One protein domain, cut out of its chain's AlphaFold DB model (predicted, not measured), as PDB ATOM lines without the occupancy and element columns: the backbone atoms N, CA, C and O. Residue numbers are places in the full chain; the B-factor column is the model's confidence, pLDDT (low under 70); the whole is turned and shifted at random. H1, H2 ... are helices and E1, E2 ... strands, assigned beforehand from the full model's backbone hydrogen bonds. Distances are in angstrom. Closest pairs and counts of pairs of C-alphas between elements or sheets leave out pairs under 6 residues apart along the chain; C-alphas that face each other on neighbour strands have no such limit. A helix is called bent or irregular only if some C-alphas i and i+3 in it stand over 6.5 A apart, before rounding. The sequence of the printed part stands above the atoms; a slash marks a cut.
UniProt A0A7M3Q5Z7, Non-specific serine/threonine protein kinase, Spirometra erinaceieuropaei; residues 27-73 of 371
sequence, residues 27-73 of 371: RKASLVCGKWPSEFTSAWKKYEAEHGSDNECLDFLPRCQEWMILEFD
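AT A GLANCE: This is residues 27 to 73 of the 371 residues of the protein "Non-specific serine/threonine protein kinase" of Spirometra erinaceieuropaei (UniProt A0A7M3Q5Z7). The model is an open L: a two-stranded antiparallel ribbon of E1 and E2 makes one arm, and the single helix H1 makes the other. The corner is made of loop, where residues 34 to 37 lead from E1 to H1 and the later part of the long stretch 52 to 65 comes back from the far end of H1 to E2. The printed part has 47 residues with one named helix and two named strands, in the order E1, H1, E2, and its class is mixed, helices and strands. The whole is loose, with a radius of gyration of the C-alphas of 12.2 A, and the C-alphas span 30 by 29 by 18 A along their three main axes.

IN THESE COORDINATES: Strand E1 covers residues 27 to 33 and is 19.7 A from first to last C-alpha; it begins at C-alpha 27, (-33.923, 39.513, 38.898). Strand E2 covers residues 66 to 72 and is 19.6 A long; it ends at C-alpha 72, (-33.182, 37.244, 33.971). Helix H1 covers residues 38 to 51 and is 19.8 A long, from C-alpha 38 at (-16.918, 47.885, 24.245) to C-alpha 51 at (-24.124, 32.821, 13.526). Residues 58 to 60 are a helical run between H1 and E2 that bears no name.

HOW THE PARTS SIT: The sheet has two strands, in the order E1 - E2. They are antiparallel neighbours, with 166 degrees between their N-to-C directions. C-alphas 33 and 66 face each other at 4.4 A, and C-alphas 29 and 70 at 4.7 A. Across the pair, N 30 and O 69 are within hydrogen-bond range at 2.9 A, and N 71 and O 28 at 2.8 A. A tight link of 4 residues joins E1 to H1. A long link of 14 residues joins H1 to E2. In H1 every O i to N i+4 pair is within hydrogen-bond range, and H1 is not bent.

THE WHOLE: The two C-alphas farthest apart are those of Glu 50, in H1, and Cys 64, in the long link, at 30.8 A. The C-alphas of Arg 27 and Asp 73, the first and last printed residues, are 7.1 A apart. The C-alphas of residues 52 to 65, which hold no named element, lie 6 to 16 A from the mean of the C-alphas. The printed part has no cut. The mean pLDDT of the printed part is 95.3, and no printed residue is under 70.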
ATOM      1  N   ARG A  27     -34.791  39.196  37.757       94.12
ATOM      2  CA  ARG A  27     -33.923  39.513  38.898       94.12
ATOM      3  C   ARG A  27     -33.859  41.006  39.150       94.12
ATOM      4  O   ARG A  27     -33.968  41.445  40.293       94.12
ATOM      5  N   LYS A  28     -33.690  41.782  38.081       94.38
ATOM      6  CA  LYS A  28     -33.500  43.227  38.163       94.38
ATOM      7  C   LYS A  28     -33.992  43.912  36.895       94.38
ATOM      8  O   LYS A  28     -33.782  43.411  35.797       94.38
ATOM      9  N   ALA A  29     -34.598  45.081  37.056       94.50
ATOM     10  CA  ALA A  29     -34.860  46.018  35.971       94.50
ATOM     11  C   ALA A  29     -34.164  47.342  36.301       94.50
ATOM     12  O   ALA A  29     -34.325  47.853  37.409       94.50
ATOM     13  N   SER A  30     -33.363  47.867  35.376       94.94
ATOM     14  CA  SER A  30     -32.621  49.121  35.560       94.94
ATOM     15  C   SER A  30     -32.805  50.024  34.347       94.94
ATOM     16  O   SER A  30     -32.669  49.551  33.222       94.94
ATOM     17  N   LEU A  31     -33.061  51.314  34.574       96.00
ATOM     18  CA  LEU A  31     -32.838  52.342  33.558       96.00
ATOM     19  C   LEU A  31     -31.415  52.867  33.713       96.00
ATOM     20  O   LEU A  31     -31.011  53.233  34.820       96.00
ATOM     21  N   VAL A  32     -30.659  52.899  32.622       96.00
ATOM     22  CA  VAL A  32     -29.300  53.448  32.605       96.00
ATOM     23  C   VAL A  32     -29.134  54.393  31.427       96.00
ATOM     24  O   VAL A  32     -29.726  54.188  30.373       96.00
ATOM     25  N   CYS A  33     -28.307  55.417  31.596       97.19
ATOM     26  CA  CYS A  33     -27.892  56.307  30.520       97.19
ATOM     27  C   CYS A  33     -26.399  56.088  30.267       97.19
ATOM     28  O   CYS A  33     -25.608  56.068  31.215       97.19
ATOM     29  N   GLY A  34     -26.009  55.879  29.012       96.38
ATOM     30  CA  GLY A  34     -24.612  55.639  28.679       96.38
ATOM     31  C   GLY A  34     -24.388  55.129  27.262       96.38
ATOM     32  O   GLY A  34     -25.308  54.717  26.558       96.38
ATOM     33  N   LYS A  35     -23.117  55.134  26.851       96.62
ATOM     34  CA  LYS A  35     -22.692  54.549  25.574       96.62
ATOM     35  C   LYS A  35     -22.717  53.021  25.650       96.62
ATOM     36  O   LYS A  35     -22.444  52.458  26.710       96.62
ATOM     37  N   TRP A  36     -22.968  52.372  24.514       95.31
ATOM     38  CA  TRP A  36     -22.823  50.926  24.362       95.31
ATOM     39  C   TRP A  36     -21.412  50.460  24.791       95.31
ATOM     40  O   TRP A  36     -20.421  50.971  24.253       95.31
ATOM     41  N   PRO A  37     -21.290  49.541  25.767       95.31
ATOM     42  CA  PRO A  37     -19.992  49.072  26.255       95.31
ATOM     43  C   PRO A  37     -19.167  48.350  25.180       95.31
ATOM     44  O   PRO A  37     -19.698  47.564  24.393       95.31
ATOM     45  N   SER A  38     -17.844  48.541  25.188       95.94
ATOM     46  CA  SER A  38     -16.918  47.885  24.245       95.94
ATOM     47  C   SER A  38     -16.925  46.359  24.350       95.94
ATOM     48  O   SER A  38     -16.716  45.650  23.362       95.94
ATOM     49  N   GLU A  39     -17.186  45.841  25.544       97.19
ATOM     50  CA  GLU A  39     -17.327  44.419  25.830       97.19
ATOM     51  C   GLU A  39     -18.543  43.848  25.091       97.19
ATOM     52  O   GLU A  39     -18.464  42.756  24.527       97.19
ATOM     53  N   PHE A  40     -19.645  44.605  25.019       95.56
ATOM     54  CA  PHE A  40     -20.853  44.193  24.303       95.56
ATOM     55  C   PHE A  40     -20.645  44.250  22.792       95.56
ATOM     56  O   PHE A  40     -21.062  43.328  22.098       95.56
ATOM     57  N   THR A  41     -19.945  45.265  22.274       95.94
ATOM     58  CA  THR A  41     -19.510  45.290  20.865       95.94
ATOM     59  C   THR A  41     -18.678  44.057  20.523       95.94
ATOM     60  O   THR A  41     -18.907  43.416  19.499       95.94
ATOM     61  N   SER A  42     -17.719  43.705  21.382       97.19
ATOM     62  CA  SER A  42     -16.833  42.558  21.153       97.19
ATOM     63  C   SER A  42     -17.606  41.237  21.171       97.19
ATOM     64  O   SER A  42     -17.405  40.394  20.297       97.19
ATOM     65  N   ALA A  43     -18.526  41.073  22.126       96.62
ATOM     66  CA  ALA A  43     -19.404  39.908  22.203       96.62
ATOM     67  C   ALA A  43     -20.351  39.813  20.995       96.62
ATOM     68  O   ALA A  43     -20.516  38.731  20.436       96.62
ATOM     69  N   TRP A  44     -20.923  40.941  20.561       96.69
ATOM     70  CA  TRP A  44     -21.819  41.002  19.409       96.69
ATOM     71  C   TRP A  44     -21.095  40.639  18.106       96.69
ATOM     72  O   TRP A  44     -21.561  39.764  17.386       96.69
ATOM     73  N   LYS A  45     -19.902  41.200  17.853       96.12
ATOM     74  CA  LYS A  45     -19.095  40.877  16.657       96.12
ATOM     75  C   LYS A  45     -18.701  39.405  16.607       96.12
ATOM     76  O   LYS A  45     -18.700  38.797  15.542       96.12
ATOM     77  N   LYS A  46     -18.368  38.824  17.766       97.19
ATOM     78  CA  LYS A  46     -18.104  37.389  17.866       97.19
ATOM     79  C   LYS A  46     -19.345  36.574  17.489       97.19
ATOM     80  O   LYS A  46     -19.232  35.637  16.710       97.19
ATOM     81  N   TYR A  47     -20.511  36.937  18.024       96.00
ATOM     82  CA  TYR A  47     -21.765  36.252  17.718       96.00
ATOM     83  C   TYR A  47     -22.120  36.345  16.227       96.00
ATOM     84  O   TYR A  47     -22.396  35.316  15.616       96.00
ATOM     85  N   GLU A  48     -22.056  37.546  15.642       96.38
ATOM     86  CA  GLU A  48     -22.332  37.791  14.222       96.38
ATOM     87  C   GLU A  48     -21.414  36.962  13.316       96.38
ATOM     88  O   GLU A  48     -21.893  36.315  12.390       96.38
ATOM     89  N   ALA A  49     -20.110  36.913  13.608       96.69
ATOM     90  CA  ALA A  49     -19.163  36.124  12.820       96.69
ATOM     91  C   ALA A  49     -19.455  34.611  12.855       96.69
ATOM     92  O   ALA A  49     -19.152  33.903  11.896       96.69
ATOM     93  N   GLU A  50     -20.018  34.110  13.958       96.38
ATOM     94  CA  GLU A  50     -20.311  32.687  14.155       96.38
ATOM     95  C   GLU A  50     -21.710  32.279  13.650       96.38
ATOM     96  O   GLU A  50     -21.880  31.147  13.198       96.38
ATOM     97  N   HIS A  51     -22.707  33.169  13.728       93.25
ATOM     98  CA  HIS A  51     -24.124  32.821  13.526       93.25
ATOM     99  C   HIS A  51     -24.861  33.712  12.516       93.25
ATOM    100  O   HIS A  51     -25.970  33.368  12.109       93.25
ATOM    101  N   GLY A  52     -24.277  34.844  12.117       94.19
ATOM    102  CA  GLY A  52     -25.004  35.943  11.484       94.19
ATOM    103  C   GLY A  52     -25.893  36.710  12.476       94.19
ATOM    104  O   GLY A  52     -26.153  36.265  13.596       94.19
ATOM    105  N   SER A  53     -26.340  37.898  12.077       91.19
ATOM    106  CA  SER A  53     -27.281  38.725  12.837       91.19
ATOM    107  C   SER A  53     -28.084  39.594  11.873       91.19
ATOM    108  O   SER A  53     -27.498  40.261  11.030       91.19
ATOM    109  N   ASP A  54     -29.406  39.632  12.042       91.38
ATOM    110  CA  ASP A  54     -30.273  40.587  11.334       91.38
ATOM    111  C   ASP A  54     -30.270  41.974  12.003       91.38
ATOM    112  O   ASP A  54     -30.709  42.964  11.421       91.38
ATOM    113  N   ASN A  55     -29.777  42.052  13.243       92.62
ATOM    114  CA  ASN A  55     -29.632  43.300  13.988       92.62
ATOM    115  C   ASN A  55     -28.296  43.966  13.676       92.62
ATOM    116  O   ASN A  55     -27.321  43.268  13.425       92.62
ATOM    117  N   GLU A  56     -28.230  45.289  13.805       92.69
ATOM    118  CA  GLU A  56     -26.990  46.066  13.733       92.69
ATOM    119  C   GLU A  56     -26.295  46.195  15.102       92.69
ATOM    120  O   GLU A  56     -26.929  46.131  16.161       92.69
ATOM    121  N   CYS A  57     -24.974  46.411  15.103       92.56
ATOM    122  CA  CYS A  57     -24.256  46.753  16.328       92.56
ATOM    123  C   CYS A  57     -24.609  48.178  16.764       92.56
ATOM    124  O   CYS A  57     -24.392  49.128  16.019       92.56
ATOM    125  N   LEU A  58     -25.073  48.350  18.000       93.94
ATOM    126  CA  LEU A  58     -25.532  49.644  18.519       93.94
ATOM    127  C   LEU A  58     -24.396  50.538  19.059       93.94
ATOM    128  O   LEU A  58     -24.633  51.443  19.864       93.94
ATOM    129  N   ASP A  59     -23.145  50.300  18.649       93.62
ATOM    130  CA  ASP A  59     -21.963  51.013  19.158       93.62
ATOM    131  C   ASP A  59     -21.845  52.471  18.673       93.62
ATOM    132  O   ASP A  59     -21.111  53.275  19.271       93.62
ATOM    133  N   PHE A  60     -22.626  52.827  17.650       94.62
ATOM    134  CA  PHE A  60     -22.761  54.180  17.115       94.62
ATOM    135  C   PHE A  60     -23.637  55.103  17.976       94.62
ATOM    136  O   PHE A  60     -23.569  56.325  17.816       94.62
ATOM    137  N   LEU A  61     -24.443  54.561  18.898       95.50
ATOM    138  CA  LEU A  61     -25.352  55.368  19.711       95.50
ATOM    139  C   LEU A  61     -24.601  56.294  20.691       95.50
ATOM    140  O   LEU A  61     -23.522  55.956  21.202       95.50
ATOM    141  N   PRO A  62     -25.151  57.493  20.967       96.06
ATOM    142  CA  PRO A  62     -24.464  58.511  21.752       96.06
ATOM    143  C   PRO A  62     -24.399  58.158  23.245       96.06
ATOM    144  O   PRO A  62     -25.156  57.342  23.760       96.06
ATOM    145  N   ARG A  63     -23.521  58.844  23.995       96.12
ATOM    146  CA  ARG A  63     -23.398  58.677  25.461       96.12
ATOM    147  C   ARG A  63     -24.673  59.038  26.234       96.12
ATOM    148  O   ARG A  63     -24.802  58.600  27.368       96.12
ATOM    149  N   CYS A  64     -25.559  59.844  25.648       96.12
ATOM    150  CA  CYS A  64     -26.848  60.211  26.234       96.12
ATOM    151  C   CYS A  64     -27.953  59.173  25.990       96.12
ATOM    152  O   CYS A  64     -29.066  59.376  26.464       96.12
ATOM    153  N   GLN A  65     -27.672  58.084  25.266       97.62
ATOM    154  CA  GLN A  65     -28.652  57.033  25.024       97.62
ATOM    155  C   GLN A  65     -29.143  56.437  26.347       97.62
ATOM    156  O   GLN A  65     -28.347  56.074  27.217       97.62
ATOM    157  N   GLU A  66     -30.461  56.319  26.473       97.12
ATOM    158  CA  GLU A  66     -31.116  55.644  27.588       97.12
ATOM    159  C   GLU A  66     -31.411  54.187  27.225       97.12
ATOM    160  O   GLU A  66     -31.804  53.869  26.099       97.12
ATOM    161  N   TRP A  67     -31.227  53.301  28.197       95.31
ATOM    162  CA  TRP A  67     -31.392  51.863  28.054       95.31
ATOM    163  C   TRP A  67     -32.229  51.317  29.199       95.31
ATOM    164  O   TRP A  67     -32.043  51.692  30.358       95.31
ATOM    165  N   MET A  68     -33.090  50.356  28.883       94.56
ATOM    166  CA  MET A  68     -33.728  49.501  29.874       94.56
ATOM    167  C   MET A  68     -33.020  48.147  29.879       94.56
ATOM    168  O   MET A  68     -33.044  47.425  28.885       94.56
ATOM    169  N   ILE A  69     -32.405  47.796  31.006       94.44
ATOM    170  CA  ILE A  69     -31.732  46.510  31.207       94.44
ATOM    171  C   ILE A  69     -32.622  45.632  32.077       94.44
ATOM    172  O   ILE A  69     -32.927  45.987  33.219       94.44
ATOM    173  N   LEU A  70     -33.011  44.480  31.538       94.25
ATOM    174  CA  LEU A  70     -33.776  43.452  32.235       94.25
ATOM    175  C   LEU A  70     -32.878  42.229  32.451       94.25
ATOM    176  O   LEU A  70     -32.443  41.592  31.495       94.25
ATOM    177  N   GLU A  71     -32.582  41.922  33.709       96.06
ATOM    178  CA  GLU A  71     -31.743  40.793  34.108       96.06
ATOM    179  C   GLU A  71     -32.621  39.597  34.480       96.06
ATOM    180  O   GLU A  71     -33.489  39.701  35.351       96.06
ATOM    181  N   PHE A  72     -32.377  38.455  33.841       96.00
ATOM    182  CA  PHE A  72     -33.182  37.244  33.971       96.00
ATOM    183  C   PHE A  72     -32.348  36.036  34.385       96.00
ATOM    184  O   PHE A  72     -31.152  35.963  34.105       96.00
ATOM    185  N   ASP A  73     -33.007  35.042  34.981       95.81
ATOM    186  CA  ASP A  73     -32.411  33.714  35.130       95.81
ATOM    187  C   ASP A  73     -32.087  33.076  33.776       95.81
ATOM    188  O   ASP A  73     -32.880  33.136  32.837       95.81
TER     189      ASP A  73